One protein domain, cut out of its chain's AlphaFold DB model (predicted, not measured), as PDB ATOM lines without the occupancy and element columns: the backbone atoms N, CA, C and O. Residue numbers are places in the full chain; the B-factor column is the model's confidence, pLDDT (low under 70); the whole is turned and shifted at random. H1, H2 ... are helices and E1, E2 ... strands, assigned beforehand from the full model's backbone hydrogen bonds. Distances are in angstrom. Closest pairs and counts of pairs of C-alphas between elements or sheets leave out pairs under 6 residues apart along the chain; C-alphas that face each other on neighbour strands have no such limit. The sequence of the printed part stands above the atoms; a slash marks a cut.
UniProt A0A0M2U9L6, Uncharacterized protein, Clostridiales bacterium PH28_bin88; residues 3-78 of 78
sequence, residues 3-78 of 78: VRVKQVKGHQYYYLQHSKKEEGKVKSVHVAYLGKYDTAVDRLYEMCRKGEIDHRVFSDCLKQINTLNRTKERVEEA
ATOM      1  N   VAL A   3      25.874  32.589 -44.346       93.56
ATOM      2  CA  VAL A   3      26.942  33.588 -44.333       93.56
ATOM      3  C   VAL A   3      28.293  32.900 -44.445       93.56
ATOM      4  O   VAL A   3      28.604  31.966 -43.708       93.56
ATOM      5  N   ARG A   4      29.127  33.388 -45.360       92.88
ATOM      6  CA  ARG A   4      30.527  32.988 -45.487       92.88
ATOM      7  C   ARG A   4      31.422  34.132 -45.039       92.88
ATOM      8  O   ARG A   4      31.238  35.263 -45.482       92.88
ATOM      9  N   VAL A   5      32.426  33.824 -44.221       93.00
ATOM     10  CA  VAL A   5      33.481  34.776 -43.863       93.00
ATOM     11  C   VAL A   5      34.719  34.548 -44.726       93.00
ATOM     12  O   VAL A   5      35.077  33.412 -45.046       93.00
ATOM     13  N   LYS A   6      35.384  35.634 -45.108       91.31
ATOM     14  CA  LYS A   6      36.702  35.624 -45.736       91.31
ATOM     15  C   LYS A   6      37.634  36.495 -44.909       91.31
ATOM     16  O   LYS A   6      37.321  37.655 -44.651       91.31
ATOM     17  N   GLN A   7      38.773  35.943 -44.514       90.38
ATOM     18  CA  GLN A   7      39.833  36.711 -43.871       90.38
ATOM     19  C   GLN A   7      40.783  37.265 -44.933       90.38
ATOM     20  O   GLN A   7      41.255  36.532 -45.801       90.38
ATOM     21  N   VAL A   8      41.041  38.570 -44.887       89.06
ATOM     22  CA  VAL A   8      41.978  39.253 -45.784       89.06
ATOM     23  C   VAL A   8      42.773  40.260 -44.963       89.06
ATOM     24  O   VAL A   8      42.193  41.195 -44.418       89.06
ATOM     25  N   LYS A   9      44.099  40.076 -44.887       87.38
ATOM     26  CA  LYS A   9      45.020  40.953 -44.135       87.38
ATOM     27  C   LYS A   9      44.557  41.218 -42.685       87.38
ATOM     28  O   LYS A   9      44.508  42.361 -42.258       87.38
ATOM     29  N   GLY A  10      44.133  40.176 -41.964       84.44
ATOM     30  CA  GLY A  10      43.649  40.291 -40.576       84.44
ATOM     31  C   GLY A  10      42.218  40.829 -40.419       84.44
ATOM     32  O   GLY A  10      41.666  40.815 -39.322       84.44
ATOM     33  N   HIS A  11      41.564  41.247 -41.504       85.81
ATOM     34  CA  HIS A  11      40.177  41.705 -41.467       85.81
ATOM     35  C   HIS A  11      39.207  40.604 -41.902       85.81
ATOM     36  O   HIS A  11      39.461  39.886 -42.871       85.81
ATOM     37  N   GLN A  12      38.074  40.501 -41.204       90.75
ATOM     38  CA  GLN A  12      36.967  39.624 -41.575       90.75
ATOM     39  C   GLN A  12      35.970  40.349 -42.479       90.75
ATOM     40  O   GLN A  12      35.536  41.464 -42.191       90.75
ATOM     41  N   TYR A  13      35.597  39.672 -43.561       93.62
ATOM     42  CA  TYR A  13      34.626  40.135 -44.537       93.62
ATOM     43  C   TYR A  13      33.521  39.100 -44.709       93.62
ATOM     44  O   TYR A  13      33.798  37.927 -44.961       93.62
ATOM     45  N   TYR A  14      32.275  39.540 -44.596       94.81
ATOM     46  CA  TYR A  14      31.092  38.695 -44.628       94.81
ATOM     47  C   TYR A  14      30.421  38.750 -46.003       94.81
ATOM     48  O   TYR A  14      30.355  39.793 -46.661       94.81
ATOM     49  N   TYR A  15      29.913  37.602 -46.437       94.81
ATOM     50  CA  TYR A  15      29.237  37.411 -47.715       94.81
ATOM     51  C   TYR A  15      27.981  36.577 -47.503       94.81
ATOM     52  O   TYR A  15      28.022  35.572 -46.796       94.81
ATOM     53  N   LEU A  16      26.893  36.948 -48.168       93.75
ATOM     54  CA  LEU A  16      25.685  36.139 -48.236       93.75
ATOM     55  C   LEU A  16      25.789  35.176 -49.420       93.75
ATOM     56  O   LEU A  16      26.072  35.592 -50.547       93.75
ATOM     57  N   GLN A  17      25.562  33.888 -49.173       93.69
ATOM     58  CA  GLN A  17      25.584  32.842 -50.189       93.69
ATOM     59  C   GLN A  17      24.282  32.032 -50.199       93.69
ATOM     60  O   GLN A  17      23.606  31.851 -49.182       93.69
ATOM     61  N   HIS A  18      23.940  31.505 -51.370       90.25
ATOM     62  CA  HIS A  18      22.808  30.610 -51.573       90.25
ATOM     63  C   HIS A  18      23.304  29.301 -52.191       90.25
ATOM     64  O   HIS A  18      23.852  29.298 -53.290       90.25
ATOM     65  N   SER A  19      23.101  28.180 -51.496       88.19
ATOM     66  CA  SER A  19      23.266  26.843 -52.076       88.19
ATOM     67  C   SER A  19      22.102  26.512 -53.006       88.19
ATOM     68  O   SER A  19      20.983  26.310 -52.541       88.19
ATOM     69  N   LYS A  20      22.360  26.417 -54.307       87.56
ATOM     70  CA  LYS A  20      21.395  25.975 -55.318       87.56
ATOM     71  C   LYS A  20      21.828  24.615 -55.862       87.56
ATOM     72  O   LYS A  20      23.012  24.392 -56.102       87.56
ATOM     73  N   LYS A  21      20.882  23.694 -56.064       85.75
ATOM     74  CA  LYS A  21      21.158  22.418 -56.736       85.75
ATOM     75  C   LYS A  21      20.951  22.599 -58.241       85.75
ATOM     76  O   LYS A  21      19.853  22.941 -58.664       85.75
ATOM     77  N   GLU A  22      21.997  22.387 -59.031       84.00
ATOM     78  CA  GLU A  22      21.958  22.415 -60.497       84.00
ATOM     79  C   GLU A  22      22.535  21.100 -61.025       84.00
ATOM     80  O   GLU A  22      23.625  20.699 -60.620       84.00
ATOM     81  N   GLU A  23      21.781  20.408 -61.885       82.62
ATOM     82  CA  GLU A  23      22.216  19.161 -62.543       82.62
ATOM     83  C   GLU A  23      22.730  18.094 -61.557       82.62
ATOM     84  O   GLU A  23      23.760  17.451 -61.750       82.62
ATOM     85  N   GLY A  24      22.037  17.946 -60.425       87.75
ATOM     86  CA  GLY A  24      22.408  16.992 -59.377       87.75
ATOM     87  C   GLY A  24      23.544  17.449 -58.451       87.75
ATOM     88  O   GLY A  24      23.729  16.833 -57.403       87.75
ATOM     89  N   LYS A  25      24.243  18.551 -58.756       83.81
ATOM     90  CA  LYS A  25      25.352  19.094 -57.953       83.81
ATOM     91  C   LYS A  25      24.907  20.308 -57.137       83.81
ATOM     92  O   LYS A  25      24.146  21.148 -57.609       83.81
ATOM     93  N   VAL A  26      25.390  20.423 -55.900       87.12
ATOM     94  CA  VAL A  26      25.171  21.619 -55.071       87.12
ATOM     95  C   VAL A  26      26.213  22.668 -55.450       87.12
ATOM     96  O   VAL A  26      27.411  22.426 -55.314       87.12
ATOM     97  N   LYS A  27      25.761  23.830 -55.920       85.19
ATOM     98  CA  LYS A  27      26.598  25.004 -56.179       85.19
ATOM     99  C   LYS A  27      26.268  26.109 -55.185       85.19
ATOM    100  O   LYS A  27      25.102  26.398 -54.928       85.19
ATOM    101  N   SER A  28      27.298  26.767 -54.672       86.38
ATOM    102  CA  SER A  28      27.151  27.951 -53.825       86.38
ATOM    103  C   SER A  28      27.271  29.216 -54.664       86.38
ATOM    104  O   SER A  28      28.332  29.502 -55.217       86.38
ATOM    105  N   VAL A  29      26.193  29.989 -54.740       87.50
ATOM    106  CA  VAL A  29      26.135  31.257 -55.472       87.50
ATOM    107  C   VAL A  29      26.346  32.412 -54.498       87.50
ATOM    108  O   VAL A  29      25.726  32.452 -53.433       87.50
ATOM    109  N   HIS A  30      27.231  33.349 -54.845       85.44
ATOM    110  CA  HIS A  30      27.375  34.606 -54.110       85.44
ATOM    111  C   HIS A  30      26.154  35.487 -54.372       85.44
ATOM    112  O   HIS A  30      25.875  35.824 -55.516       85.44
ATOM    113  N   VAL A  31      25.446  35.847 -53.304       87.88
ATOM    114  CA  VAL A  31      24.244  36.686 -53.365       87.88
ATOM    115  C   VAL A  31      24.621  38.142 -53.142       87.88
ATOM    116  O   VAL A  31      24.279  39.000 -53.945       87.88
ATOM    117  N   ALA A  32      25.356  38.422 -52.063       90.88
ATOM    118  CA  ALA A  32      25.714  39.786 -51.698       90.88
ATOM    119  C   ALA A  32      27.028  39.842 -50.916       90.88
ATOM    120  O   ALA A  32      27.366  38.940 -50.145       90.88
ATOM    121  N   TYR A  33      27.763  40.938 -51.097       93.75
ATOM    122  CA  TYR A  33      28.874  41.304 -50.226       93.75
ATOM    123  C   TYR A  33      28.349  42.160 -49.072       93.75
ATOM    124  O   TYR A  33      27.783  43.229 -49.300       93.75
ATOM    125  N   LEU A  34      28.540  41.696 -47.838       93.25
ATOM    126  CA  LEU A  34      27.999  42.344 -46.643       93.25
ATOM    127  C   LEU A  34      29.004  43.312 -45.996       93.25
ATOM    128  O   LEU A  34      28.599  44.280 -45.369       93.25
ATOM    129  N   GLY A  35      30.309  43.128 -46.215       93.38
ATOM    130  CA  GLY A  35      31.337  44.023 -45.669       93.38
ATOM    131  C   GLY A  35      31.944  43.512 -44.365       93.38
ATOM    132  O   GLY A  35      32.052  42.305 -44.168       93.38
ATOM    133  N   LYS A  36      32.404  44.433 -43.511       93.69
ATOM    134  CA  LYS A  36      32.882  44.136 -42.145       93.69
ATOM    135  C   LYS A  36      31.692  43.917 -41.206       93.69
ATOM    136  O   LYS A  36      30.568  44.141 -41.629       93.69
ATOM    137  N   TYR A  37      31.931  43.499 -39.963       91.75
ATOM    138  CA  TYR A  37      30.877  43.131 -39.008       91.75
ATOM    139  C   TYR A  37      29.740  44.164 -38.911       91.75
ATOM    140  O   TYR A  37      28.606  43.820 -39.240       91.75
ATOM    141  N   ASP A  38      30.046  45.422 -38.577       90.44
ATOM    142  CA  ASP A  38      29.022  46.468 -38.402       90.44
ATOM    143  C   ASP A  38      28.201  46.667 -39.685       90.44
ATOM    144  O   ASP A  38      26.977  46.565 -39.693       90.44
ATOM    145  N   THR A  39      28.896  46.815 -40.817       94.00
ATOM    146  CA  THR A  39      28.261  46.966 -42.134       94.00
ATOM    147  C   THR A  39      27.452  45.735 -42.538       94.00
ATOM    148  O   THR A  39      26.456  45.853 -43.250       94.00
ATOM    149  N   ALA A  40      27.879  44.543 -42.120       94.12
ATOM    150  CA  ALA A  40      27.241  43.299 -42.499       94.12
ATOM    151  C   ALA A  40      25.897  43.119 -41.802       94.12
ATOM    152  O   ALA A  40      24.952  42.662 -42.447       94.12
ATOM    153  N   VAL A  41      25.802  43.503 -40.527       94.44
ATOM    154  CA  VAL A  41      24.540  43.505 -39.780       94.44
ATOM    155  C   VAL A  41      23.568  44.512 -40.394       94.44
ATOM    156  O   VAL A  41      22.436  44.137 -40.707       94.44
ATOM    157  N   ASP A  42      24.031  45.738 -40.658       95.25
ATOM    158  CA  ASP A  42      23.208  46.792 -41.260       95.25
ATOM    159  C   ASP A  42      22.678  46.381 -42.635       95.25
ATOM    160  O   ASP A  42      21.472  46.420 -42.882       95.25
ATOM    161  N   ARG A  43      23.555  45.893 -43.522       95.12
ATOM    162  CA  ARG A  43      23.142  45.437 -44.856       95.12
ATOM    163  C   ARG A  43      22.169  44.272 -44.790       95.12
ATOM    164  O   ARG A  43      21.209  44.245 -45.552       95.12
ATOM    165  N   LEU A  44      22.391  43.311 -43.895       94.19
ATOM    166  CA  LEU A  44      21.484  42.176 -43.742       94.19
ATOM    167  C   LEU A  44      20.089  42.641 -43.284       94.19
ATOM    168  O   LEU A  44      19.078  42.141 -43.782       94.19
ATOM    169  N   TYR A  45      20.029  43.628 -42.387       94.88
ATOM    170  CA  TYR A  45      18.776  44.255 -41.970       94.88
ATOM    171  C   TYR A  45      18.093  45.000 -43.125       94.88
ATOM    172  O   TYR A  45      16.896  44.816 -43.353       94.88
ATOM    173  N   GLU A  46      18.842  45.786 -43.905       95.88
ATOM    174  CA  GLU A  46      18.312  46.478 -45.085       95.88
ATOM    175  C   GLU A  46      17.735  45.509 -46.122       95.88
ATOM    176  O   GLU A  46      16.642  45.753 -46.633       95.88
ATOM    177  N   MET A  47      18.427  44.401 -46.403       94.69
ATOM    178  CA  MET A  47      17.952  43.366 -47.329       94.69
ATOM    179  C   MET A  47      16.638  42.743 -46.844       94.69
ATOM    180  O   MET A  47      15.718  42.532 -47.635       94.69
ATOM    181  N   CYS A  48      16.512  42.490 -45.535       95.06
ATOM    182  CA  CYS A  48      15.269  41.989 -44.949       95.06
ATOM    183  C   CYS A  48      14.139  43.019 -45.068       95.06
ATOM    184  O   CYS A  48      13.019  42.677 -45.443       95.06
ATOM    185  N   ARG A  49      14.430  44.295 -44.788       96.19
ATOM    186  CA  ARG A  49      13.458  45.394 -44.887       96.19
ATOM    187  C   ARG A  49      12.977  45.618 -46.324       96.19
ATOM    188  O   ARG A  49      11.813  45.950 -46.521       96.19
ATOM    189  N   LYS A  50      13.856  45.448 -47.316       96.19
ATOM    190  CA  LYS A  50      13.536  45.552 -48.751       96.19
ATOM    191  C   LYS A  50      12.817  44.316 -49.305       96.19
ATOM    192  O   LYS A  50      12.359  44.356 -50.442       96.19
ATOM    193  N   GLY A  51      12.711  43.238 -48.524       92.25
ATOM    194  CA  GLY A  51      12.103  41.978 -48.955       92.25
ATOM    195  C   GLY A  51      12.994  41.130 -49.869       92.25
ATOM    196  O   GLY A  51      12.504  40.195 -50.493       92.25
ATOM    197  N   GLU A  52      14.294  41.427 -49.951       92.44
ATOM    198  CA  GLU A  52      15.265  40.625 -50.712       92.44
ATOM    199  C   GLU A  52      15.569  39.291 -50.013       92.44
ATOM    200  O   GLU A  52      15.924  38.302 -50.656       92.44
ATOM    201  N   ILE A  53      15.417  39.266 -48.686       92.81
ATOM    202  CA  ILE A  53      15.456  38.066 -47.849       92.81
ATOM    203  C   ILE A  53      14.281  38.077 -46.873       92.81
ATOM    204  O   ILE A  53      13.805  39.138 -46.468       92.81
ATOM    205  N   ASP A  54      13.828  36.897 -46.461       94.06
ATOM    206  CA  ASP A  54      12.795  36.771 -45.437       94.06
ATOM    207  C   ASP A  54      13.362  36.866 -44.007       94.06
ATOM    208  O   ASP A  54      14.563  36.717 -43.759       94.06
ATOM    209  N   HIS A  55      12.467  37.072 -43.037       93.38
ATOM    210  CA  HIS A  55      12.829  37.235 -41.627       93.38
ATOM    211  C   HIS A  55      13.520  35.996 -41.023       93.38
ATOM    212  O   HIS A  55      14.323  36.125 -40.094       93.38
ATOM    213  N   ARG A  56      13.233  34.781 -41.512       94.38
ATOM    214  CA  ARG A  56      13.900  33.565 -41.013       94.38
ATOM    215  C   ARG A  56      15.346  33.543 -41.489       94.38
ATOM    216  O   ARG A  56      16.247  33.383 -40.671       94.38
ATOM    217  N   VAL A  57      15.564  33.810 -42.778       92.56
ATOM    218  CA  VAL A  57      16.905  33.933 -43.363       92.56
ATOM    219  C   VAL A  57      17.711  35.029 -42.671       92.56
ATOM    220  O   VAL A  57      18.870  34.794 -42.333       92.56
ATOM    221  N   PHE A  58      17.101  36.188 -42.407       93.94
ATOM    222  CA  PHE A  58      17.719  37.262 -41.627       93.94
ATOM    223  C   PHE A  58      18.180  36.769 -40.247       93.94
ATOM    224  O   PHE A  58      19.363  36.875 -39.923       93.94
ATOM    225  N   SER A  59      17.275  36.174 -39.463       95.69
ATOM    226  CA  SER A  59      17.577  35.661 -38.119       95.69
ATOM    227  C   SER A  59      18.728  34.648 -38.134       95.69
ATOM    228  O   SER A  59      19.645  34.729 -37.314       95.69
ATOM    229  N   ASP A  60      18.711  33.699 -39.069       94.94
ATOM    230  CA  ASP A  60      19.733  32.652 -39.149       94.94
ATOM    231  C   ASP A  60      21.094  33.204 -39.583       94.94
ATOM    232  O   ASP A  60      22.132  32.810 -39.041       94.94
ATOM    233  N   CYS A  61      21.107  34.146 -40.527       93.88
ATOM    234  CA  CYS A  61      22.332  34.803 -40.979       93.88
ATOM    235  C   CYS A  61      22.921  35.710 -39.890       93.88
ATOM    236  O   CYS A  61      24.136  35.706 -39.691       93.88
ATOM    237  N   LEU A  62      22.084  36.421 -39.129       94.56
ATOM    238  CA  LEU A  62      22.524  37.259 -38.012       94.56
ATOM    239  C   LEU A  62      23.193  36.422 -36.912       94.56
ATOM    240  O   LEU A  62      24.281  36.757 -36.444       94.56
ATOM    241  N   LYS A  63      22.596  35.278 -36.548       94.88
ATOM    242  CA  LYS A  63      23.199  34.328 -35.594       94.88
ATOM    243  C   LYS A  63      24.563  33.826 -36.073       94.88
ATOM    244  O   LYS A  63      25.496  33.732 -35.271       94.88
ATOM    245  N   GLN A  64      24.696  33.527 -37.367       93.62
ATOM    246  CA  GLN A  64      25.968  33.102 -37.956       93.62
ATOM    247  C   GLN A  64      27.030  34.205 -37.878       93.62
ATOM    248  O   GLN A  64      28.138  33.930 -37.425       93.62
ATOM    249  N   ILE A  65      26.694  35.446 -38.253       92.69
ATOM    250  CA  ILE A  65      27.615  36.594 -38.175       92.69
ATOM    251  C   ILE A  65      28.137  36.772 -36.745       92.69
ATOM    252  O   ILE A  65      29.350  36.822 -36.541       92.69
ATOM    253  N   ASN A  66      27.242  36.766 -35.754       92.81
ATOM    254  CA  ASN A  66      27.605  36.935 -34.343       92.81
ATOM    255  C   ASN A  66      28.516  35.811 -33.832       92.81
ATOM    256  O   ASN A  66      29.480  36.058 -33.109       92.81
ATOM    257  N   THR A  67      28.237  34.567 -34.230       92.25
ATOM    258  CA  THR A  67      29.057  33.404 -33.856       92.25
ATOM    259  C   THR A  67      30.462  33.500 -34.453       92.25
ATOM    260  O   THR A  67      31.457  33.245 -33.772       92.25
ATOM    261  N   LEU A  68      30.558  33.906 -35.720       87.94
ATOM    262  CA  LEU A  68      31.829  34.064 -36.425       87.94
ATOM    263  C   LEU A  68      32.668  35.219 -35.863       87.94
ATOM    264  O   LEU A  68      33.888  35.075 -35.772       87.94
ATOM    265  N   ASN A  69      32.036  36.328 -35.459       87.12
ATOM    266  CA  ASN A  69      32.734  37.453 -34.831       87.12
ATOM    267  C   ASN A  69      33.324  37.057 -33.473       87.12
ATOM    268  O   ASN A  69      34.524  37.190 -33.266       87.12
ATOM    269  N   ARG A  70      32.515  36.435 -32.603       85.12
ATOM    270  CA  ARG A  70      32.978  35.929 -31.299       85.12
ATOM    271  C   ARG A  70      34.130  34.939 -31.412       85.12
ATOM    272  O   ARG A  70      35.004  34.885 -30.555       85.12
ATOM    273  N   THR A  71      34.120  34.122 -32.462       80.00
ATOM    274  CA  THR A  71      35.201  33.163 -32.712       80.00
ATOM    275  C   THR A  71      36.504  33.875 -33.081       80.00
ATOM    276  O   THR A  71      37.568  33.388 -32.722       80.00
ATOM    277  N   LYS A  72      36.440  35.031 -33.757       77.94
ATOM    278  CA  LYS A  72      37.613  35.863 -34.055       77.94
ATOM    279  C   LYS A  72      38.226  36.437 -32.781       77.94
ATOM    280  O   LYS A  72      39.419  36.269 -32.575       77.94
ATOM    281  N   GLU A  73      37.392  37.047 -31.938       74.94
ATOM    282  CA  GLU A  73      37.817  37.688 -30.686       74.94
ATOM    283  C   GLU A  73      38.590  36.692 -29.808       74.94
ATOM    284  O   GLU A  73      39.727  36.949 -29.432       74.94
ATOM    285  N   ARG A  74      38.061  35.472 -29.647       70.94
ATOM    286  CA  ARG A  74      38.720  34.407 -28.871       70.94
ATOM    287  C   ARG A  74      40.059  33.918 -29.431       70.94
ATOM    288  O   ARG A  74      40.831  33.335 -28.682       70.94
ATOM    289  N   VAL A  75      40.294  34.052 -30.736       71.06
ATOM    290  CA  VAL A  75      41.554  33.641 -31.383       71.06
ATOM    291  C   VAL A  75      42.584  34.770 -31.342       71.06
ATOM    292  O   VAL A  75      43.773  34.492 -31.366       71.06
ATOM    293  N   GLU A  76      42.152  36.031 -31.275       65.25
ATOM    294  CA  GLU A  76      43.053  37.179 -31.100       65.25
ATOM    295  C   GLU A  76      43.522  37.345 -29.641       65.25
ATOM    296  O   GLU A  76      44.562  37.953 -29.408       65.25
ATOM    297  N   GLU A  77      42.781  36.795 -28.671       60.47
ATOM    298  CA  GLU A  77      43.114  36.810 -27.235       60.47
ATOM    299  C   GLU A  77      43.979  35.621 -26.757       60.47
ATOM    300  O   GLU A  77      44.388  35.608 -25.595       60.47
ATOM    301  N   ALA A  78      44.237  34.623 -27.613       54.41
ATOM    302  CA  ALA A  78      44.968  33.387 -27.292       54.41
ATOM    303  C   ALA A  78      46.385  33.377 -27.885       54.41
ATOM    304  O   ALA A  78      47.300  32.892 -27.179       54.41
TER     305      ALA A  78
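This is residues 3 to 78 of the 78 residues of an uncharacterized protein of Clostridiales bacterium PH28_bin88 (UniProt A0A0M2U9L6). A strongly twisted sheet of three antiparallel strands has one face covered by a hairpin of two helices, H1 and H2, which lie side by side and run opposite ways. H1 packs over E3 and the longer H2 over E1, while the tip of the hairpin E2 and E3, near Glu 23, and the end of H2, near Glu 77, make the two ends of the longest axis. The printed part has 76 residues, with three named strands followed by two named helices, in the order E1, E2, E3, H1, H2, and the sheet runs E1, E2, E3. The class is mixed, helices and strands. The whole is only just compact, close to loose, with a radius of gyration of the C-alphas of 13.6 A, and its C-alphas span 43 by 30 by 19 A.

The printed part begins with E1, residues 3 to 8, an edge strand that forms an antiparallel hairpin with E2, residues 11 to 22, at an angle of 137 degrees between their directions. The C-alphas of Val 3 and Leu 16 face each other at 4.8 A, and N 6 and O 13 are within hydrogen-bond range at 2.8 A. E2, the inner strand, forms a second antiparallel hairpin with E3, residues 25 to 35, at 148 degrees. Here N 18 and O 29 are 2.9 A apart and N 27 and O 20 are 2.8 A apart, both within hydrogen-bond range. E3, the other edge strand, bends by 53 degrees at residue 32. The three strands make a meander, each strand the antiparallel neighbour of the one before. H1, residues 37 to 49, is on the sheet at a height of 9.0 A. It lies over E3, on which 8 of its 13 C-alphas fall, and only just not over E2, on which 2 fall. It runs slantwise to the strands, at 57 degrees to E3 on the local plane. The closest C-alphas of E3 and H1 are those of Leu 34 and Ala 40, 4.3 A apart. H2, residues 55 to 76, touches H1 with 11 pairs of C-alphas within 8 A, the closest those of Cys 48 and Phe 58 at 6.3 A. The two form a helical hairpin, at a shallow tilt of 3 degrees, opposite ways. H2 is on the same face of the sheet as H1, at a height of 8.8 A, and the arrangement is two layers, helices on one face of a sheet. H2 lies over E1, and only just not over E2, on which 2 of its C-alphas fall. It runs only just along the strands, at 29.6 degrees to E1 on the local plane. The closest C-alphas of E1 and H2 are those of Val 3 and Cys 61, 5.8 A apart. In H1 and H2 every O i to N i+4 pair is within hydrogen-bond range.

E1 begins at C-alpha 3, at (26.942, 33.588, -44.333), and is 16.1 A long from first to last C-alpha. E2 is 32.7 A long and ends at C-alpha 22, at (21.958, 22.415, -60.497). E3 is 28.4 A long. H1 is 18.5 A long, and H2 is 32.0 A long, ending at C-alpha 76, at (43.053, 37.179, -31.100).

The two C-alphas farthest apart are those of Glu 23 and Glu 77, at 44.7 A. The printed part has no cut, and it ends at residue 78, the chain's last residue. The four links, E1 to E2, E2 to E3, E3 to H1 and H1 to H2, are tight. The mean pLDDT of the printed part is 89.1, and residues 76 to 78 are under 70.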